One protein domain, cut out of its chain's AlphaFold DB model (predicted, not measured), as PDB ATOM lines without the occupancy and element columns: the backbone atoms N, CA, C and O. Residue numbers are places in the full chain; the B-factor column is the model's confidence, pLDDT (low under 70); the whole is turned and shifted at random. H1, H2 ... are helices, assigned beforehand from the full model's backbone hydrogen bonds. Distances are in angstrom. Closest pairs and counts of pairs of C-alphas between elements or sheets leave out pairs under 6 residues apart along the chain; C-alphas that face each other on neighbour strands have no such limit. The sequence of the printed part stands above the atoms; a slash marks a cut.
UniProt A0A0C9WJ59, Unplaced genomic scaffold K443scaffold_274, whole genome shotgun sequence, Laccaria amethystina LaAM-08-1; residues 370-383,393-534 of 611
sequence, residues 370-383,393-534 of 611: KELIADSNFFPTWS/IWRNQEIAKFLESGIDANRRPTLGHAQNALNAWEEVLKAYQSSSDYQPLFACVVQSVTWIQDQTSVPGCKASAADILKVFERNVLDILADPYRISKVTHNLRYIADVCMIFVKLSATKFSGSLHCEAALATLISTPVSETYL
ATOM      1  N   LYS A 370     170.090 172.999 188.436       84.12
ATOM      2  CA  LYS A 370     169.389 174.290 188.554       84.12
ATOM      3  C   LYS A 370     170.214 175.447 187.996       84.12
ATOM      4  O   LYS A 370     169.687 176.255 187.237       84.12
ATOM      5  N   GLU A 371     171.489 175.509 188.372       84.94
ATOM      6  CA  GLU A 371     172.443 176.504 187.875       84.94
ATOM      7  C   GLU A 371     172.649 176.322 186.377       84.94
ATOM      8  O   GLU A 371     172.610 177.296 185.633       84.94
ATOM      9  N   LEU A 372     172.727 175.072 185.915       78.75
ATOM     10  CA  LEU A 372     172.894 174.790 184.500       78.75
ATOM     11  C   LEU A 372     171.698 175.231 183.652       78.75
ATOM     12  O   LEU A 372     171.892 175.830 182.599       78.75
ATOM     13  N   ILE A 373     170.468 174.965 184.108       80.88
ATOM     14  CA  ILE A 373     169.265 175.479 183.442       80.88
ATOM     15  C   ILE A 373     169.270 177.014 183.456       80.88
ATOM     16  O   ILE A 373     168.843 177.637 182.488       80.88
ATOM     17  N   ALA A 374     169.721 177.640 184.543       83.81
ATOM     18  CA  ALA A 374     169.759 179.095 184.658       83.81
ATOM     19  C   ALA A 374     170.828 179.753 183.762       83.81
ATOM     20  O   ALA A 374     170.602 180.871 183.294       83.81
ATOM     21  N   ASP A 375     171.954 179.084 183.501       81.88
ATOM     22  CA  ASP A 375     173.068 179.629 182.726       81.88
ATOM     23  C   ASP A 375     172.746 179.710 181.222       81.88
ATOM     24  O   ASP A 375     172.678 178.713 180.497       81.88
ATOM     25  N   SER A 376     172.619 180.941 180.723       80.12
ATOM     26  CA  SER A 376     172.341 181.238 179.316       80.12
ATOM     27  C   SER A 376     173.434 180.788 178.338       80.12
ATOM     28  O   SER A 376     173.149 180.655 177.148       80.12
ATOM     29  N   ASN A 377     174.657 180.511 178.809       74.12
ATOM     30  CA  ASN A 377     175.737 179.941 177.998       74.12
ATOM     31  C   ASN A 377     175.502 178.458 177.668       74.12
ATOM     32  O   ASN A 377     175.978 177.969 176.637       74.12
ATOM     33  N   PHE A 378     174.778 177.751 178.542       67.69
ATOM     34  CA  PHE A 378     174.459 176.331 178.407       67.69
ATOM     35  C   PHE A 378     172.997 176.063 178.076       67.69
ATOM     36  O   PHE A 378     172.705 174.969 177.618       67.69
ATOM     37  N   PHE A 379     172.087 177.009 178.297       69.88
ATOM     38  CA  PHE A 379     170.665 176.917 177.969       69.88
ATOM     39  C   PHE A 379     170.222 178.267 177.366       69.88
ATOM     40  O   PHE A 379     169.925 179.188 178.130       69.88
ATOM     41  N   PRO A 380     170.159 178.442 176.029       67.75
ATOM     42  CA  PRO A 380     169.834 179.725 175.419       67.75
ATOM     43  C   PRO A 380     168.454 180.174 175.889       67.75
ATOM     44  O   PRO A 380     167.441 179.527 175.634       67.75
ATOM     45  N   THR A 381     168.426 181.302 176.591       70.31
ATOM     46  CA  THR A 381     167.219 181.812 177.251       70.31
ATOM     47  C   THR A 381     166.151 182.281 176.257       70.31
ATOM     48  O   THR A 381     164.994 182.442 176.646       70.31
ATOM     49  N   TRP A 382     166.529 182.512 174.992       66.44
ATOM     50  CA  TRP A 382     165.683 183.032 173.915       66.44
ATOM     51  C   TRP A 382     166.086 182.453 172.550       66.44
ATOM     52  O   TRP A 382     167.269 182.349 172.238       66.44
ATOM     53  N   SER A 383     165.090 182.195 171.696       53.75
ATOM     54  CA  SER A 383     165.239 182.277 170.237       53.75
ATOM     55  C   SER A 383     164.555 183.570 169.763       53.75
ATOM     56  O   SER A 383     163.460 183.848 170.263       53.75
ATOM     57  N   ILE A 393     157.550 177.895 173.546       66.94
ATOM     58  CA  ILE A 393     158.886 177.581 174.066       66.94
ATOM     59  C   ILE A 393     158.871 177.831 175.574       66.94
ATOM     60  O   ILE A 393     158.427 178.893 176.014       66.94
ATOM     61  N   TRP A 394     159.333 176.865 176.362       73.12
ATOM     62  CA  TRP A 394     159.450 177.037 177.805       73.12
ATOM     63  C   TRP A 394     160.714 177.833 178.115       73.12
ATOM     64  O   TRP A 394     161.805 177.478 177.673       73.12
ATOM     65  N   ARG A 395     160.580 178.900 178.902       83.56
ATOM     66  CA  ARG A 395     161.736 179.631 179.434       83.56
ATOM     67  C   ARG A 395     162.477 178.743 180.426       83.56
ATOM     68  O   ARG A 395     161.843 178.003 181.172       83.56
ATOM     69  N   ASN A 396     163.792 178.904 180.543       83.00
ATOM     70  CA  ASN A 396     164.625 178.182 181.514       83.00
ATOM     71  C   ASN A 396     164.024 178.162 182.936       83.00
ATOM     72  O   ASN A 396     163.982 177.122 183.584       83.00
ATOM     73  N   GLN A 397     163.466 179.289 183.393       87.06
ATOM     74  CA  GLN A 397     162.773 179.398 184.685       87.06
ATOM     75  C   GLN A 397     161.501 178.532 184.780       87.06
ATOM     76  O   GLN A 397     161.209 177.995 185.845       87.06
ATOM     77  N   GLU A 398     160.744 178.367 183.691       84.38
ATOM     78  CA  GLU A 398     159.578 177.473 183.639       84.38
ATOM     79  C   GLU A 398     160.011 176.001 183.677       84.38
ATOM     80  O   GLU A 398     159.394 175.205 184.385       84.38
ATOM     81  N   ILE A 399     161.104 175.652 182.984       82.75
ATOM     82  CA  ILE A 399     161.707 174.309 183.021       82.75
ATOM     83  C   ILE A 399     162.192 173.989 184.439       82.75
ATOM     84  O   ILE A 399     161.817 172.959 184.999       82.75
ATOM     85  N   ALA A 400     162.969 174.891 185.048       86.75
ATOM     86  CA  ALA A 400     163.459 174.737 186.413       86.75
ATOM     87  C   ALA A 400     162.294 174.572 187.400       86.75
ATOM     88  O   ALA A 400     162.243 173.574 188.115       86.75
ATOM     89  N   LYS A 401     161.298 175.466 187.352       88.19
ATOM     90  CA  LYS A 401     160.104 175.407 188.206       88.19
ATOM     91  C   LYS A 401     159.297 174.121 188.020       88.19
ATOM     92  O   LYS A 401     158.751 173.605 188.992       88.19
ATOM     93  N   PHE A 402     159.196 173.587 186.803       86.94
ATOM     94  CA  PHE A 402     158.539 172.302 186.544       86.94
ATOM     95  C   PHE A 402     159.304 171.128 187.160       86.94
ATOM     96  O   PHE A 402     158.689 170.269 187.792       86.94
ATOM     97  N   LEU A 403     160.632 171.107 187.013       87.00
ATOM     98  CA  LEU A 403     161.477 170.071 187.605       87.00
ATOM     99  C   LEU A 403     161.450 170.139 189.137       87.00
ATOM    100  O   LEU A 403     161.274 169.103 189.770       87.00
ATOM    101  N   GLU A 404     161.528 171.336 189.726       91.38
ATOM    102  CA  GLU A 404     161.319 171.565 191.164       91.38
ATOM    103  C   GLU A 404     159.940 171.071 191.607       91.38
ATOM    104  O   GLU A 404     159.851 170.232 192.494       91.38
ATOM    105  N   SER A 405     158.868 171.486 190.923       91.50
ATOM    106  CA  SER A 405     157.500 171.063 191.255       91.50
ATOM    107  C   SER A 405     157.338 169.539 191.214       91.50
ATOM    108  O   SER A 405     156.660 168.974 192.065       91.50
ATOM    109  N   GLY A 406     157.965 168.853 190.253       90.06
ATOM    110  CA  GLY A 406     157.955 167.391 190.175       90.06
ATOM    111  C   GLY A 406     158.831 166.701 191.226       90.06
ATOM    112  O   GLY A 406     158.463 165.637 191.731       90.06
ATOM    113  N   ILE A 407     159.962 167.311 191.594       90.31
ATOM    114  CA  ILE A 407     160.845 166.867 192.681       90.31
ATOM    115  C   ILE A 407     160.163 167.026 194.041       90.31
ATOM    116  O   ILE A 407     160.247 166.108 194.849       90.31
ATOM    117  N   ASP A 408     159.448 168.118 194.285       94.12
ATOM    118  CA  ASP A 408     158.780 168.387 195.563       94.12
ATOM    119  C   ASP A 408     157.391 167.723 195.657       94.12
ATOM    120  O   ASP A 408     156.848 167.535 196.747       94.12
ATOM    121  N   ALA A 409     156.838 167.269 194.526       94.38
ATOM    122  CA  ALA A 409     155.600 166.499 194.471       94.38
ATOM    123  C   ALA A 409     155.676 165.129 195.175       94.38
ATOM    124  O   ALA A 409     156.744 164.548 195.425       94.38
ATOM    125  N   ASN A 410     154.498 164.528 195.390       94.12
ATOM    126  CA  ASN A 410     154.306 163.177 195.935       94.12
ATOM    127  C   ASN A 410     154.643 162.049 194.929       94.12
ATOM    128  O   ASN A 410     153.955 161.029 194.819       94.12
ATOM    129  N   ARG A 411     155.764 162.214 194.224       94.12
ATOM    130  CA  ARG A 411     156.342 161.304 193.225       94.12
ATOM    131  C   ARG A 411     156.546 159.868 193.713       94.12
ATOM    132  O   ARG A 411     156.321 158.947 192.942       94.12
ATOM    133  N   ARG A 412     156.925 159.643 194.981       95.06
ATOM    134  CA  ARG A 412     157.131 158.283 195.527       95.06
ATOM    135  C   ARG A 412     155.806 157.506 195.672       95.06
ATOM    136  O   ARG A 412     155.719 156.432 195.084       95.06
ATOM    137  N   PRO A 413     154.764 158.027 196.358       97.62
ATOM    138  CA  PRO A 413     153.425 157.434 196.316       97.62
ATOM    139  C   PRO A 413     152.874 157.262 194.895       97.62
ATOM    140  O   PRO A 413     152.408 156.179 194.551       97.62
ATOM    141  N   THR A 414     152.994 158.292 194.045       96.88
ATOM    142  CA  THR A 414     152.491 158.238 192.661       96.88
ATOM    143  C   THR A 414     153.177 157.132 191.848       96.88
ATOM    144  O   THR A 414     152.487 156.373 191.172       96.88
ATOM    145  N   LEU A 415     154.499 156.962 191.979       95.75
ATOM    146  CA  LEU A 415     155.248 155.849 191.382       95.75
ATOM    147  C   LEU A 415     154.737 154.486 191.867       95.75
ATOM    148  O   LEU A 415     154.536 153.591 191.053       95.75
ATOM    149  N   GLY A 416     154.504 154.335 193.174       96.81
ATOM    150  CA  GLY A 416     153.980 153.094 193.751       96.81
ATOM    151  C   GLY A 416     152.613 152.715 193.175       96.81
ATOM    152  O   GLY A 416     152.430 151.593 192.710       96.81
ATOM    153  N   HIS A 417     151.675 153.666 193.121       98.06
ATOM    154  CA  HIS A 417     150.365 153.437 192.505       98.06
ATOM    155  C   HIS A 417     150.458 153.178 190.995       98.06
ATOM    156  O   HIS A 417     149.744 152.315 190.491       98.06
ATOM    157  N   ALA A 418     151.354 153.860 190.275       96.12
ATOM    158  CA  ALA A 418     151.539 153.654 188.839       96.12
ATOM    159  C   ALA A 418     152.129 152.271 188.523       96.12
ATOM    160  O   ALA A 418     151.645 151.598 187.616       96.12
ATOM    161  N   GLN A 419     153.112 151.809 189.302       96.94
ATOM    162  CA  GLN A 419     153.683 150.471 189.144       96.94
ATOM    163  C   GLN A 419     152.681 149.377 189.532       96.94
ATOM    164  O   GLN A 419     152.564 148.384 188.820       96.94
ATOM    165  N   ASN A 420     151.907 149.570 190.606       97.50
ATOM    166  CA  ASN A 420     150.833 148.647 190.982       97.50
ATOM    167  C   ASN A 420     149.770 148.548 189.876       97.50
ATOM    168  O   ASN A 420     149.384 147.444 189.498       97.50
ATOM    169  N   ALA A 421     149.353 149.687 189.311       97.62
ATOM    170  CA  ALA A 421     148.431 149.735 188.181       97.62
ATOM    171  C   ALA A 421     149.007 149.056 186.929       97.62
ATOM    172  O   ALA A 421     148.291 148.309 186.271       97.62
ATOM    173  N   LEU A 422     150.287 149.275 186.607       96.19
ATOM    174  CA  LEU A 422     150.944 148.659 185.451       96.19
ATOM    175  C   LEU A 422     151.058 147.136 185.608       96.19
ATOM    176  O   LEU A 422     150.685 146.407 184.693       96.19
ATOM    177  N   ASN A 423     151.486 146.655 186.777       96.00
ATOM    178  CA  ASN A 423     151.581 145.225 187.076       96.00
ATOM    179  C   ASN A 423     150.195 144.556 187.011       96.00
ATOM    180  O   ASN A 423     150.025 143.548 186.330       96.00
ATOM    181  N   ALA A 424     149.185 145.139 187.669       97.62
ATOM    182  CA  ALA A 424     147.818 144.621 187.632       97.62
ATOM    183  C   ALA A 424     147.227 144.654 186.211       97.62
ATOM    184  O   ALA A 424     146.515 143.731 185.826       97.62
ATOM    185  N   TRP A 425     147.555 145.669 185.406       97.62
ATOM    186  CA  TRP A 425     147.140 145.765 184.006       97.62
ATOM    187  C   TRP A 425     147.776 144.678 183.128       97.62
ATOM    188  O   TRP A 425     147.083 144.060 182.321       97.62
ATOM    189  N   GLU A 426     149.063 144.379 183.311       95.94
ATOM    190  CA  GLU A 426     149.723 143.273 182.607       95.94
ATOM    191  C   GLU A 426     149.126 141.905 182.999       95.94
ATOM    192  O   GLU A 426     148.951 141.051 182.128       95.94
ATOM    193  N   GLU A 427     148.703 141.717 184.254       97.12
ATOM    194  CA  GLU A 427     147.946 140.525 184.671       97.12
ATOM    195  C   GLU A 427     146.508 140.488 184.117       97.12
ATOM    196  O   GLU A 427     146.056 139.418 183.712       97.12
ATOM    197  N   VAL A 428     145.799 141.624 183.990       96.88
ATOM    198  CA  VAL A 428     144.495 141.685 183.285       96.88
ATOM    199  C   VAL A 428     144.635 141.170 181.850       96.88
ATOM    200  O   VAL A 428     143.809 140.373 181.402       96.88
ATOM    201  N   LEU A 429     145.687 141.581 181.131       96.25
ATOM    202  CA  LEU A 429     145.926 141.143 179.752       96.25
ATOM    203  C   LEU A 429     146.173 139.625 179.663       96.25
ATOM    204  O   LEU A 429     145.624 138.972 178.772       96.25
ATOM    205  N   LYS A 430     146.942 139.047 180.597       95.69
ATOM    206  CA  LYS A 430     147.188 137.592 180.679       95.69
ATOM    207  C   LYS A 430     145.924 136.810 181.052       95.69
ATOM    208  O   LYS A 430     145.618 135.794 180.423       95.69
ATOM    209  N   ALA A 431     145.172 137.288 182.044       95.75
ATOM    210  CA  ALA A 431     143.933 136.666 182.504       95.75
ATOM    211  C   ALA A 431     142.863 136.662 181.401       95.75
ATOM    212  O   ALA A 431     142.246 135.625 181.159       95.75
ATOM    213  N   TYR A 432     142.715 137.769 180.665       95.56
ATOM    214  CA  TYR A 432     141.829 137.867 179.501       95.56
ATOM    215  C   TYR A 432     142.187 136.852 178.404       95.56
ATOM    216  O   TYR A 432     141.319 136.103 177.958       95.56
ATOM    217  N   GLN A 433     143.468 136.756 178.025       94.31
ATOM    218  CA  GLN A 433     143.946 135.749 177.060       94.31
ATOM    219  C   GLN A 433     143.686 134.310 177.534       94.31
ATOM    220  O   GLN A 433     143.405 133.429 176.725       94.31
ATOM    221  N   SER A 434     143.733 134.086 178.849       95.12
ATOM    222  CA  SER A 434     143.521 132.784 179.493       95.12
ATOM    223  C   SER A 434     142.054 132.501 179.851       95.12
ATOM    224  O   SER A 434     141.777 131.517 180.534       95.12
ATOM    225  N   SER A 435     141.107 133.362 179.445       92.62
ATOM    226  CA  SER A 435     139.677 133.290 179.818       92.62
ATOM    227  C   SER A 435     139.416 133.178 181.334       92.62
ATOM    228  O   SER A 435     138.416 132.607 181.765       92.62
ATOM    229  N   SER A 436     140.333 133.704 182.146       93.25
ATOM    230  CA  SER A 436     140.254 133.731 183.610       93.25
ATOM    231  C   SER A 436     139.544 134.997 184.097       93.25
ATOM    232  O   SER A 436     139.461 135.983 183.363       93.25
ATOM    233  N   ASP A 437     139.047 134.999 185.337       95.31
ATOM    234  CA  ASP A 437     138.423 136.199 185.906       95.31
ATOM    235  C   ASP A 437     139.461 137.311 186.119       95.31
ATOM    236  O   ASP A 437     140.371 137.207 186.941       95.31
ATOM    237  N   TYR A 438     139.309 138.386 185.349       96.12
ATOM    238  CA  TYR A 438     140.162 139.569 185.371       96.12
ATOM    239  C   TYR A 438     139.508 140.759 186.097       96.12
ATOM    240  O   TYR A 438     140.148 141.804 186.236       96.12
ATOM    241  N   GLN A 439     138.256 140.644 186.567       96.50
ATOM    242  CA  GLN A 439     137.527 141.761 187.188       96.50
ATOM    243  C   GLN A 439     138.204 142.299 188.466       96.50
ATOM    244  O   GLN A 439     138.333 143.523 188.577       96.50
ATOM    245  N   PRO A 440     138.719 141.465 189.399       97.25
ATOM    246  CA  PRO A 440     139.407 141.968 190.592       97.25
ATOM    247  C   PRO A 440     140.695 142.733 190.255       97.25
ATOM    248  O   PRO A 440     140.993 143.762 190.862       97.25
ATOM    249  N   LEU A 441     141.438 142.260 189.249       97.38
ATOM    250  CA  LEU A 441     142.656 142.911 188.766       97.38
ATOM    251  C   LEU A 441     142.323 144.251 188.099       97.38
ATOM    252  O   LEU A 441     142.948 145.261 188.413       97.38
ATOM    253  N   PHE A 442     141.293 144.295 187.248       97.44
ATOM    254  CA  PHE A 442     140.847 145.533 186.604       97.44
ATOM    255  C   PHE A 442     140.378 146.576 187.628       97.44
ATOM    256  O   PHE A 442     140.766 147.739 187.532       97.44
ATOM    257  N   ALA A 443     139.643 146.165 188.668       97.12
ATOM    258  CA  ALA A 443     139.260 147.049 189.770       97.12
ATOM    259  C   ALA A 443     140.481 147.642 190.506       97.12
ATOM    260  O   ALA A 443     140.468 148.824 190.852       97.12
ATOM    261  N   CYS A 444     141.560 146.870 190.685       97.81
ATOM    262  CA  CYS A 444     142.818 147.359 191.263       97.81
ATOM    263  C   CYS A 444     143.518 148.405 190.369       97.81
ATOM    264  O   CYS A 444     144.030 149.411 190.876       97.81
ATOM    265  N   VAL A 445     143.488 148.218 189.040       98.00
ATOM    266  CA  VAL A 445     143.977 149.221 188.074       98.00
ATOM    267  C   VAL A 445     143.147 150.502 188.178       98.00
ATOM    268  O   VAL A 445     143.721 151.572 188.364       98.00
ATOM    269  N   VAL A 446     141.812 150.404 188.132       97.94
ATOM    270  CA  VAL A 446     140.901 151.559 188.266       97.94
ATOM    271  C   VAL A 446     141.176 152.315 189.568       97.94
ATOM    272  O   VAL A 446     141.456 153.508 189.521       97.94
ATOM    273  N   GLN A 447     141.194 151.625 190.714       98.12
ATOM    274  CA  GLN A 447     141.451 152.226 192.027       98.12
ATOM    275  C   GLN A 447     142.788 152.982 192.072       98.12
ATOM    276  O   GLN A 447     142.858 154.101 192.583       98.12
ATOM    277  N   SER A 448     143.848 152.385 191.524       98.31
ATOM    278  CA  SER A 448     145.182 152.990 191.505       98.31
ATOM    279  C   SER A 448     145.249 154.211 190.582       98.31
ATOM    280  O   SER A 448     145.873 155.210 190.937       98.31
ATOM    281  N   VAL A 449     144.572 154.179 189.430       98.12
ATOM    282  CA  VAL A 449     144.517 155.314 188.494       98.12
ATOM    283  C   VAL A 449     143.639 156.449 189.030       98.12
ATOM    284  O   VAL A 449     144.042 157.606 188.924       98.12
ATOM    285  N   THR A 450     142.503 156.154 189.671       98.25
ATOM    286  CA  THR A 450     141.688 157.156 190.385       98.25
ATOM    287  C   THR A 450     142.498 157.828 191.490       98.25
ATOM    288  O   THR A 450     142.535 159.054 191.550       98.25
ATOM    289  N   TRP A 451     143.248 157.061 192.294       98.38
ATOM    290  CA  TRP A 451     144.147 157.644 193.296       98.38
ATOM    291  C   TRP A 451     145.154 158.614 192.661       98.38
ATOM    292  O   TRP A 451     145.336 159.721 193.164       98.38
ATOM    293  N   ILE A 452     145.770 158.246 191.529       98.12
ATOM    294  CA  ILE A 452     146.705 159.132 190.815       98.12
ATOM    295  C   ILE A 452     145.984 160.393 190.320       98.12
ATOM    296  O   ILE A 452     146.502 161.489 190.521       98.12
ATOM    297  N   GLN A 453     144.801 160.272 189.710       97.81
ATOM    298  CA  GLN A 453     144.022 161.419 189.232       97.81
ATOM    299  C   GLN A 453     143.682 162.389 190.375       97.81
ATOM    300  O   GLN A 453     143.823 163.605 190.222       97.81
ATOM    301  N   ASP A 454     143.246 161.875 191.519       97.62
ATOM    302  CA  ASP A 454     142.766 162.703 192.622       97.62
ATOM    303  C   ASP A 454     143.910 163.304 193.438       97.62
ATOM    304  O   ASP A 454     143.881 164.500 193.734       97.62
ATOM    305  N   GLN A 455     144.923 162.495 193.760       97.88
ATOM    306  CA  GLN A 455     145.914 162.795 194.795       97.88
ATOM    307  C   GLN A 455     147.293 163.195 194.262       97.88
ATOM    308  O   GLN A 455     148.095 163.710 195.041       97.88
ATOM    309  N   THR A 456     147.633 162.965 192.987       97.38
ATOM    310  CA  THR A 456     148.984 163.311 192.514       97.38
ATOM    311  C   THR A 456     149.187 164.824 192.411       97.38
ATOM    312  O   THR A 456     148.378 165.543 191.819       97.38
ATOM    313  N   SER A 457     150.312 165.302 192.944       97.12
ATOM    314  CA  SER A 457     150.848 166.637 192.664       97.12
ATOM    315  C   SER A 457     151.925 166.619 191.572       97.12
ATOM    316  O   SER A 457     152.471 167.666 191.233       97.12
ATOM    317  N   VAL A 458     152.227 165.448 190.994       93.19
ATOM    318  CA  VAL A 458     153.245 165.305 189.947       93.19
ATOM    319  C   VAL A 458     152.726 165.904 188.628       93.19
ATOM    320  O   VAL A 458     151.661 165.492 188.149       93.19
ATOM    321  N   PRO A 459     153.452 166.857 188.007       89.38
ATOM    322  CA  PRO A 459     153.029 167.494 186.763       89.38
ATOM    323  C   PRO A 459     152.702 166.495 185.642       89.38
ATOM    324  O   PRO A 459     153.440 165.549 185.384       89.38
ATOM    325  N   GLY A 460     151.575 166.706 184.956       88.00
ATOM    326  CA  GLY A 460     151.112 165.868 183.841       88.00
ATOM    327  C   GLY A 460     150.469 164.531 184.244       88.00
ATOM    328  O   GLY A 460     149.530 164.101 183.575       88.00
ATOM    329  N   CYS A 461     150.872 163.908 185.356       92.94
ATOM    330  CA  CYS A 461     150.351 162.599 185.775       92.94
ATOM    331  C   CYS A 461     148.829 162.598 186.002       92.94
ATOM    332  O   CYS A 461     148.152 161.657 185.591       92.94
ATOM    333  N   LYS A 462     148.272 163.679 186.567       95.81
ATOM    334  CA  LYS A 462     146.818 163.854 186.752       95.81
ATOM    335  C   LYS A 462     146.042 163.837 185.430       95.81
ATOM    336  O   LYS A 462     144.975 163.230 185.353       95.81
ATOM    337  N   ALA A 463     146.582 164.478 184.392       92.38
ATOM    338  CA  ALA A 463     145.963 164.507 183.069       92.38
ATOM    339  C   ALA A 463     146.011 163.121 182.413       92.38
ATOM    340  O   ALA A 463     144.982 162.637 181.958       92.38
ATOM    341  N   SER A 464     147.161 162.440 182.451       92.25
ATOM    342  CA  SER A 464     147.310 161.076 181.923       92.25
ATOM    343  C   SER A 464     146.424 160.054 182.642       92.25
ATOM    344  O   SER A 464     145.856 159.178 181.996       92.25
ATOM    345  N   ALA A 465     146.243 160.186 183.960       97.00
ATOM    346  CA  ALA A 465     145.321 159.351 184.728       97.00
ATOM    347  C   ALA A 465     143.852 159.595 184.341       97.00
ATOM    348  O   ALA A 465     143.113 158.638 184.113       97.00
ATOM    349  N   ALA A 466     143.438 160.857 184.171       97.00
ATOM    350  CA  ALA A 466     142.113 161.189 183.642       97.00
ATOM    351  C   ALA A 466     141.897 160.609 182.228       97.00
ATOM    352  O   ALA A 466     140.820 160.107 181.910       97.00
ATOM    353  N   ASP A 467     142.939 160.623 181.395       93.88
ATOM    354  CA  ASP A 467     142.901 160.117 180.024       93.88
ATOM    355  C   ASP A 467     142.818 158.577 179.949       93.88
ATOM    356  O   ASP A 467     142.247 158.042 178.994       93.88
ATOM    357  N   ILE A 468     143.336 157.866 180.964       96.56
ATOM    358  CA  ILE A 468     143.111 156.426 181.187       96.56
ATOM    359  C   ILE A 468     141.677 156.173 181.666       96.56
ATOM    360  O   ILE A 468     140.989 155.323 181.105       96.56
ATOM    361  N   LEU A 469     141.192 156.918 182.665       97.81
ATOM    362  CA  LEU A 469     139.844 156.726 183.221       97.81
ATOM    363  C   LEU A 469     138.753 156.971 182.171       97.81
ATOM    364  O   LEU A 469     137.796 156.209 182.098       97.81
ATOM    365  N   LYS A 470     138.963 157.925 181.262       96.75
ATOM    366  CA  LYS A 470     138.110 158.142 180.084       96.75
ATOM    367  C   LYS A 470     138.095 156.963 179.097       96.75
ATOM    368  O   LYS A 470     137.135 156.782 178.352       96.75
ATOM    369  N   VAL A 471     139.145 156.136 179.060       95.62
ATOM    370  CA  VAL A 471     139.110 154.851 178.335       95.62
ATOM    371  C   VAL A 471     138.306 153.815 179.130       95.62
ATOM    372  O   VAL A 471     137.562 153.049 178.518       95.62
ATOM    373  N   PHE A 472     138.406 153.827 180.464       97.12
ATOM    374  CA  PHE A 472     137.689 152.934 181.389       97.12
ATOM    375  C   PHE A 472     136.185 153.241 181.552       97.12
ATOM    376  O   PHE A 472     135.461 152.401 182.073       97.12
ATOM    377  N   GLU A 473     135.681 154.373 181.046       96.00
ATOM    378  CA  GLU A 473     134.233 154.642 180.891       96.00
ATOM    379  C   GLU A 473     133.524 153.629 179.964       96.00
ATOM    380  O   GLU A 473     132.295 153.555 179.927       96.00
ATOM    381  N   ARG A 474     134.288 152.861 179.176       93.62
ATOM    382  CA  ARG A 474     133.788 151.837 178.248       93.62
ATOM    383  C   ARG A 474     133.787 150.457 178.901       93.62
ATOM    384  O   ARG A 474     134.507 150.217 179.865       93.62
ATOM    385  N   ASN A 475     133.026 149.515 178.338       94.94
ATOM    386  CA  ASN A 475     133.063 148.134 178.814       94.94
ATOM    387  C   ASN A 475     134.494 147.582 178.698       94.94
ATOM    388  O   ASN A 475     135.126 147.697 177.649       94.94
ATOM    389  N   VAL A 476     134.993 146.965 179.770       94.44
ATOM    390  CA  VAL A 476     136.335 146.374 179.836       94.44
ATOM    391  C   VAL A 476     136.602 145.366 178.708       94.44
ATOM    392  O   VAL A 476     137.703 145.351 178.163       94.44
ATOM    393  N   LEU A 477     135.591 144.617 178.253       94.56
ATOM    394  CA  LEU A 477     135.703 143.746 177.076       94.56
ATOM    395  C   LEU A 477     136.013 144.534 175.793       94.56
ATOM    396  O   LEU A 477     136.874 144.118 175.025       94.56
ATOM    397  N   ASP A 478     135.390 145.700 175.586       95.94
ATOM    398  CA  ASP A 478     135.655 146.564 174.425       95.94
ATOM    399  C   ASP A 478     137.038 147.228 174.495       95.94
ATOM    400  O   ASP A 478     137.549 147.719 173.489       95.94
ATOM    401  N   ILE A 479     137.618 147.331 175.694       95.25
ATOM    402  CA  ILE A 479     138.977 147.840 175.902       95.25
ATOM    403  C   ILE A 479     139.985 146.750 175.548       95.25
ATOM    404  O   ILE A 479     140.925 147.013 174.805       95.25
ATOM    405  N   LEU A 480     139.756 145.528 176.031       95.62
ATOM    406  CA  LEU A 480     140.634 144.376 175.820       95.62
ATOM    407  C   LEU A 480     140.540 143.793 174.397       95.62
ATOM    408  O   LEU A 480     141.496 143.190 173.916       95.62
ATOM    409  N   ALA A 481     139.434 144.032 173.689       95.19
ATOM    410  CA  ALA A 481     139.281 143.705 172.271       95.19
ATOM    411  C   ALA A 481     139.907 144.746 171.313       95.19
ATOM    412  O   ALA A 481     139.982 144.492 170.111       95.19
ATOM    413  N   ASP A 482     140.344 145.913 171.808       95.88
ATOM    414  CA  ASP A 482     140.852 147.027 170.996       95.88
ATOM    415  C   ASP A 482     142.351 147.287 171.281       95.88
ATOM    416  O   ASP A 482     142.700 147.951 172.267       95.88
ATOM    417  N   PRO A 483     143.272 146.818 170.410       90.19
ATOM    418  CA  PRO A 483     144.714 146.992 170.598       90.19
ATOM    419  C   PRO A 483     145.162 148.452 170.733       90.19
ATOM    420  O   PRO A 483     146.163 148.724 171.400       90.19
ATOM    421  N   TYR A 484     144.433 149.404 170.138       91.88
ATOM    422  CA  TYR A 484     144.746 150.827 170.265       91.88
ATOM    423  C   TYR A 484     144.437 151.340 171.676       91.88
ATOM    424  O   TYR A 484     145.228 152.095 172.244       91.88
ATOM    425  N   ARG A 485     143.339 150.882 172.294       94.12
ATOM    426  CA  ARG A 485     143.018 151.221 173.691       94.12
ATOM    427  C   ARG A 485     143.980 150.564 174.667       94.12
ATOM    428  O   ARG A 485     144.454 151.258 175.563       94.12
ATOM    429  N   ILE A 486     144.327 149.288 174.460       94.94
ATOM    430  CA  ILE A 486     145.369 148.620 175.256       94.94
ATOM    431  C   ILE A 486     146.667 149.425 175.190       94.94
ATOM    432  O   ILE A 486     147.226 149.776 176.226       94.94
ATOM    433  N   SER A 487     147.109 149.783 173.981       84.69
ATOM    434  CA  SER A 487     148.309 150.595 173.786       84.69
ATOM    435  C   SER A 487     148.210 151.949 174.496       84.69
ATOM    436  O   SER A 487     149.145 152.310 175.210       84.69
ATOM    437  N   LYS A 488     147.075 152.663 174.397       90.56
ATOM    438  CA  LYS A 488     146.871 153.954 175.079       90.56
ATOM    439  C   LYS A 488     146.944 153.830 176.607       90.56
ATOM    440  O   LYS A 488     147.591 154.668 177.236       90.56
ATOM    441  N   VAL A 489     146.310 152.817 177.204       94.75
ATOM    442  CA  VAL A 489     146.337 152.590 178.663       94.75
ATOM    443  C   VAL A 489     147.754 152.244 179.117       94.75
ATOM    444  O   VAL A 489     148.300 152.932 179.978       94.75
ATOM    445  N   THR A 490     148.391 151.255 178.481       91.69
ATOM    446  CA  THR A 490     149.767 150.838 178.797       91.69
ATOM    447  C   THR A 490     150.761 151.994 178.654       91.69
ATOM    448  O   THR A 490     151.632 152.164 179.504       91.69
ATOM    449  N   HIS A 491     150.630 152.816 177.607       87.31
ATOM    450  CA  HIS A 491     151.495 153.972 177.373       87.31
ATOM    451  C   HIS A 491     151.346 155.042 178.462       87.31
ATOM    452  O   HIS A 491     152.354 155.512 178.980       87.31
ATOM    453  N   ASN A 492     150.116 155.395 178.855       91.38
ATOM    454  CA  ASN A 492     149.896 156.389 179.910       91.38
ATOM    455  C   ASN A 492     150.327 155.879 181.296       91.38
ATOM    456  O   ASN A 492     150.890 156.651 182.068       91.38
ATOM    457  N   LEU A 493     150.121 154.592 181.607       93.81
ATOM    458  CA  LEU A 493     150.600 153.992 182.860       93.81
ATOM    459  C   LEU A 493     152.129 154.013 182.952       93.81
ATOM    460  O   LEU A 493     152.667 154.426 183.980       93.81
ATOM    461  N   ARG A 494     152.818 153.636 181.863       87.31
ATOM    462  CA  ARG A 494     154.282 153.739 181.765       87.31
ATOM    463  C   ARG A 494     154.730 155.186 181.920       87.31
ATOM    464  O   ARG A 494     155.433 155.468 182.875       87.31
ATOM    465  N   TYR A 495     154.184 156.117 181.133       87.44
ATOM    466  CA  TYR A 495     154.482 157.550 181.251       87.44
ATOM    467  C   TYR A 495     154.387 158.085 182.695       87.44
ATOM    468  O   TYR A 495     155.280 158.806 183.138       87.44
ATOM    469  N   ILE A 496     153.350 157.716 183.460       91.38
ATOM    470  CA  ILE A 496     153.219 158.143 184.863       91.38
ATOM    471  C   ILE A 496     154.340 157.546 185.731       91.38
ATOM    472  O   ILE A 496     154.976 158.286 186.486       91.38
ATOM    473  N   ALA A 497     154.590 156.236 185.640       88.25
ATOM    474  CA  ALA A 497     155.660 155.576 186.392       88.25
ATOM    475  C   ALA A 497     157.038 156.160 186.029       88.25
ATOM    476  O   ALA A 497     157.824 156.520 186.904       88.25
ATOM    477  N   ASP A 498     157.280 156.352 184.739       81.62
ATOM    478  CA  ASP A 498     158.496 156.891 184.147       81.62
ATOM    479  C   ASP A 498     158.785 158.315 184.643       81.62
ATOM    480  O   ASP A 498     159.861 158.576 185.186       81.62
ATOM    481  N   VAL A 499     157.807 159.224 184.561       82.81
ATOM    482  CA  VAL A 499     157.924 160.605 185.066       82.81
ATOM    483  C   VAL A 499     158.134 160.649 186.580       82.81
ATOM    484  O   VAL A 499     158.981 161.399 187.071       82.81
ATOM    485  N   CYS A 500     157.436 159.811 187.347       88.31
ATOM    486  CA  CYS A 500     157.653 159.762 188.791       88.31
ATOM    487  C   CYS A 500     159.051 159.229 189.137       88.31
ATOM    488  O   CYS A 500     159.719 159.768 190.021       88.31
ATOM    489  N   MET A 501     159.527 158.214 188.417       84.50
ATOM    490  CA  MET A 501     160.869 157.655 188.559       84.50
ATOM    491  C   MET A 501     161.962 158.675 188.194       84.50
ATOM    492  O   MET A 501     162.974 158.741 188.893       84.50
ATOM    493  N   ILE A 502     161.751 159.496 187.158       78.69
ATOM    494  CA  ILE A 502     162.605 160.641 186.799       78.69
ATOM    495  C   ILE A 502     162.751 161.594 187.992       78.69
ATOM    496  O   ILE A 502     163.869 161.863 188.432       78.69
ATOM    497  N   PHE A 503     161.641 162.052 188.575       85.56
ATOM    498  CA  PHE A 503     161.698 162.982 189.703       85.56
ATOM    499  C   PHE A 503     162.256 162.344 190.983       85.56
ATOM    500  O   PHE A 503     162.951 163.011 191.750       85.56
ATOM    501  N   VAL A 504     162.008 161.049 191.230       83.31
ATOM    502  CA  VAL A 504     162.654 160.314 192.334       83.31
ATOM    503  C   VAL A 504     164.174 160.359 192.177       83.31
ATOM    504  O   VAL A 504     164.863 160.709 193.136       83.31
ATOM    505  N   LYS A 505     164.677 160.072 190.974       78.19
ATOM    506  CA  LYS A 505     166.104 160.070 190.639       78.19
ATOM    507  C   LYS A 505     166.736 161.454 190.797       78.19
ATOM    508  O   LYS A 505     167.673 161.575 191.578       78.19
ATOM    509  N   LEU A 506     166.158 162.487 190.175       77.81
ATOM    510  CA  LEU A 506     166.618 163.878 190.308       77.81
ATOM    511  C   LEU A 506     166.645 164.358 191.771       77.81
ATOM    512  O   LEU A 506     167.532 165.112 192.156       77.81
ATOM    513  N   SER A 507     165.700 163.896 192.599       83.75
ATOM    514  CA  SER A 507     165.616 164.274 194.017       83.75
ATOM    515  C   SER A 507     166.573 163.531 194.956       83.75
ATOM    516  O   SER A 507     166.811 163.993 196.068       83.75
ATOM    517  N   ALA A 508     167.065 162.352 194.563       74.06
ATOM    518  CA  ALA A 508     167.948 161.531 195.397       74.06
ATOM    519  C   ALA A 508     169.417 161.959 195.279       74.06
ATOM    520  O   ALA A 508     170.233 161.686 196.158       74.06
ATOM    521  N   THR A 509     169.752 162.620 194.181       58.06
ATOM    522  CA  THR A 509     171.095 163.072 193.856       58.06
ATOM    523  C   THR A 509     171.317 164.501 194.352       58.06
ATOM    524  O   THR A 509     170.600 165.415 193.941       58.06
ATOM    525  N   LYS A 510     172.382 164.727 195.141       60.44
ATOM    526  CA  LYS A 510     173.090 166.025 195.169       60.44
ATOM    527  C   LYS A 510     173.755 166.192 193.804       60.44
ATOM    528  O   LYS A 510     174.936 165.910 193.651       60.44
ATOM    529  N   PHE A 511     172.931 166.434 192.793       52.28
ATOM    530  CA  PHE A 511     173.313 166.139 191.430       52.28
ATOM    531  C   PHE A 511     174.271 167.195 190.917       52.28
ATOM    532  O   PHE A 511     173.876 168.329 190.664       52.28
ATOM    533  N   SER A 512     175.510 166.769 190.777       49.09
ATOM    534  CA  SER A 512     176.603 167.486 190.172       49.09
ATOM    535  C   SER A 512     177.085 166.568 189.041       49.09
ATOM    536  O   SER A 512     177.657 165.503 189.273       49.09
ATOM    537  N   GLY A 513     176.717 166.908 187.803       48.66
ATOM    538  CA  GLY A 513     176.821 166.021 186.640       48.66
ATOM    539  C   GLY A 513     177.709 166.577 185.533       48.66
ATOM    540  O   GLY A 513     178.028 167.762 185.505       48.66
ATOM    541  N   SER A 514     178.130 165.726 184.587       49.06
ATOM    542  CA  SER A 514     178.763 166.240 183.366       49.06
ATOM    543  C   SER A 514     177.679 166.907 182.511       49.06
ATOM    544  O   SER A 514     176.916 166.197 181.840       49.06
ATOM    545  N   LEU A 515     177.664 168.245 182.509       48.97
ATOM    546  CA  LEU A 515     176.596 169.120 182.002       48.97
ATOM    547  C   LEU A 515     176.051 168.716 180.614       48.97
ATOM    548  O   LEU A 515     174.896 168.977 180.302       48.97
ATOM    549  N   HIS A 516     176.835 168.039 179.762       41.91
ATOM    550  CA  HIS A 516     176.394 167.536 178.450       41.91
ATOM    551  C   HIS A 516     175.102 166.692 178.484       41.91
ATOM    552  O   HIS A 516     174.360 166.694 177.506       41.91
ATOM    553  N   CYS A 517     174.844 165.929 179.555       48.09
ATOM    554  CA  CYS A 517     173.631 165.103 179.658       48.09
ATOM    555  C   CYS A 517     172.385 165.951 179.958       48.09
ATOM    556  O   CYS A 517     171.293 165.665 179.472       48.09
ATOM    557  N   GLU A 518     172.565 167.010 180.737       49.06
ATOM    558  CA  GLU A 518     171.521 167.943 181.156       49.06
ATOM    559  C   GLU A 518     171.241 168.987 180.073       49.06
ATOM    560  O   GLU A 518     170.095 169.310 179.792       49.06
ATOM    561  N   ALA A 519     172.283 169.422 179.372       45.59
ATOM    562  CA  ALA A 519     172.196 170.158 178.126       45.59
ATOM    563  C   ALA A 519     171.461 169.339 177.037       45.59
ATOM    564  O   ALA A 519     170.560 169.832 176.354       45.59
ATOM    565  N   ALA A 520     171.752 168.043 176.889       45.22
ATOM    566  CA  ALA A 520     170.975 167.202 175.972       45.22
ATOM    567  C   ALA A 520     169.480 167.163 176.352       45.22
ATOM    568  O   ALA A 520     168.633 167.233 175.465       45.22
ATOM    569  N   LEU A 521     169.154 167.131 177.651       46.47
ATOM    570  CA  LEU A 521     167.780 167.247 178.154       46.47
ATOM    571  C   LEU A 521     167.167 168.630 177.835       46.47
ATOM    572  O   LEU A 521     166.022 168.705 177.406       46.47
ATOM    573  N   ALA A 522     167.947 169.705 177.962       40.53
ATOM    574  CA  ALA A 522     167.572 171.092 177.679       40.53
ATOM    575  C   ALA A 522     167.122 171.346 176.244       40.53
ATOM    576  O   ALA A 522     166.047 171.885 175.996       40.53
ATOM    577  N   THR A 523     167.971 170.957 175.288       39.69
ATOM    578  CA  THR A 523     167.799 171.297 173.866       39.69
ATOM    579  C   THR A 523     166.467 170.746 173.354       39.69
ATOM    580  O   THR A 523     165.803 171.356 172.525       39.69
ATOM    581  N   LEU A 524     166.050 169.608 173.912       38.12
ATOM    582  CA  LEU A 524     164.820 168.895 173.584       38.12
ATOM    583  C   LEU A 524     163.567 169.504 174.229       38.12
ATOM    584  O   LEU A 524     162.466 169.228 173.765       38.12
ATOM    585  N   ILE A 525     163.724 170.335 175.262       39.47
ATOM    586  CA  ILE A 525     162.643 171.109 175.886       39.47
ATOM    587  C   ILE A 525     162.508 172.496 175.215       39.47
ATOM    588  O   ILE A 525     161.414 173.060 175.196       39.47
ATOM    589  N   SER A 526     163.583 173.025 174.608       32.88
ATOM    590  CA  SER A 526     163.679 174.445 174.216       32.88
ATOM    591  C   SER A 526     163.619 174.788 172.711       32.88
ATOM    592  O   SER A 526     163.705 175.974 172.397       32.88
ATOM    593  N   THR A 527     163.467 173.852 171.758       31.11
ATOM    594  CA  THR A 527     163.506 174.201 170.308       31.11
ATOM    595  C   THR A 527     162.256 173.876 169.477       31.11
ATOM    596  O   THR A 527     161.963 172.702 169.231       31.11
ATOM    597  N   PRO A 528     161.631 174.901 168.873       31.25
ATOM    598  CA  PRO A 528     161.148 174.898 167.495       31.25
ATOM    599  C   PRO A 528     162.227 175.418 166.507       31.25
ATOM    600  O   PRO A 528     163.232 176.003 166.900       31.25
ATOM    601  N   VAL A 529     161.996 175.170 165.215       37.09
ATOM    602  CA  VAL A 529     162.893 175.355 164.044       37.09
ATOM    603  C   VAL A 529     162.974 176.817 163.547       37.09
ATOM    604  O   VAL A 529     161.916 177.425 163.401       37.09
ATOM    605  N   SER A 530     164.166 177.333 163.176       33.12
ATOM    606  CA  SER A 530     164.351 178.533 162.304       33.12
ATOM    607  C   SER A 530     165.805 178.748 161.818       33.12
ATOM    608  O   SER A 530     166.698 178.373 162.563       33.12
ATOM    609  N   GLU A 531     166.015 179.361 160.628       44.00
ATOM    610  CA  GLU A 531     167.213 179.504 159.732       44.00
ATOM    611  C   GLU A 531     168.039 180.816 159.914       44.00
ATOM    612  O   GLU A 531     167.477 181.901 159.936       44.00
ATOM    613  N   THR A 532     169.380 180.828 160.097       34.56
ATOM    614  CA  THR A 532     170.457 180.970 159.071       34.56
ATOM    615  C   THR A 532     171.903 180.920 159.668       34.56
ATOM    616  O   THR A 532     172.062 181.058 160.875       34.56
ATOM    617  N   TYR A 533     172.944 180.763 158.813       33.31
ATOM    618  CA  TYR A 533     174.405 181.085 158.957       33.31
ATOM    619  C   TYR A 533     175.436 179.972 158.617       33.31
ATOM    620  O   TYR A 533     175.150 178.780 158.643       33.31
ATOM    621  N   LEU A 534     176.635 180.385 158.161       32.59
ATOM    622  CA  LEU A 534     177.130 179.951 156.835       32.59
ATOM    623  C   LEU A 534     178.466 179.168 156.770       32.59
ATOM    624  O   LEU A 534     178.795 178.636 155.708       32.59
TER     625      LEU A 534
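Overview. This is residues 370 to 383 and 393 to 534 of the 611 residues of an uncharacterized protein of Laccaria amethystina LaAM-08-1 (UniProt A0A0C9WJ59). Four helices, H3, H4, H5 and H7, run side by side, up and down, in a long bundle, with the short H6 at the turn from H5 to H7. H7, the longest, runs on past H5, and its residues 500 to 507 meet residues 403 to 407 of H2 in a corner; beyond that corner H1 touches H2 and only just touches H8, a small, loose group apart from the bundle's H3, H4 and H5 as far as H1 and H8 go, and residues 527 to 534 follow H8 as a tail. The printed part has 156 residues, with eight named helices in the order H1 to H8 and no named strand; its class is all helix. The whole is loose, with a radius of gyration of the C-alphas of 19.2 A, and elongated, spanning 62 by 37 by 25 A.

Along the chain. H7, residues 483 to 508, is 37.0 A long and runs from C-alpha 483 at (144.714, 146.992, 170.598) to C-alpha 508 at (167.948, 161.531, 195.397). H3, residues 411 to 433, is 32.7 A long; H4, residues 439 to 455, 23.9 A; and H5, residues 461 to 472, 16.5 A. H6 is residues 476 to 480. H2, residues 396 to 408, is 18.1 A long, and H8, residues 516 to 526, 15.1 A. H1, residues 370 to 374, begins at C-alpha 370 at (169.389, 174.290, 188.554).

Arrangement. H7 is the hub, touching H2, H3, H5 and H6. It touches H3 at a shallow tilt of 27 degrees, opposite ways, closest at the C-alphas of Arg 411 and Cys 500, 4.9 A. It touches H5 at a shallow tilt of 20 degrees, opposite ways, closest at the C-alphas of Cys 461 and Ile 496, 5.4 A. H3 and H4 form a hairpin at 24 degrees, with the C-alphas of Ala 421 and Val 445 closest, 4.5 A. H4 and H5 form another at 34.7 degrees, only just shallow, with the C-alphas of Gln 453 and Lys 462 closest, 4.5 A. H6 and H7 only just touch, only at the corner, with 3 pairs of C-alphas within 8 A; Ile 479 and Arg 485 are closest, 5.7 A. With residues 403 to 407 alone H2 touches H7, about perpendicular at 89 degrees, the C-alphas of Ile 407 and Phe 503 closest, 5.0 A. H1 touches H2, the C-alphas of Ile 373 and Asn 396 closest, 5.7 A, and only just touches H8, with 3 pairs within 8 A; Ile 373 and Ala 522 are closest, 7.4 A. H7 and H8 are apart. Every O i to N i+4 pair is within hydrogen-bond range in H1, H2, H3, H4, H6 and H7, but 7 of 8 in H5 and 5 of 7 in H8.

Size, cuts and confidence. The C-alphas farthest apart are those of Asp 437 and Leu 534, 65.3 A. Residues 384 to 392 are not printed, and C-alphas 383 and 393 are 8.8 A apart across the cut. No link printed whole is long. The mean pLDDT of the printed part is 82.6; residues 378 to 380, 382 to 383, 393 and 509 to 534 are under 70.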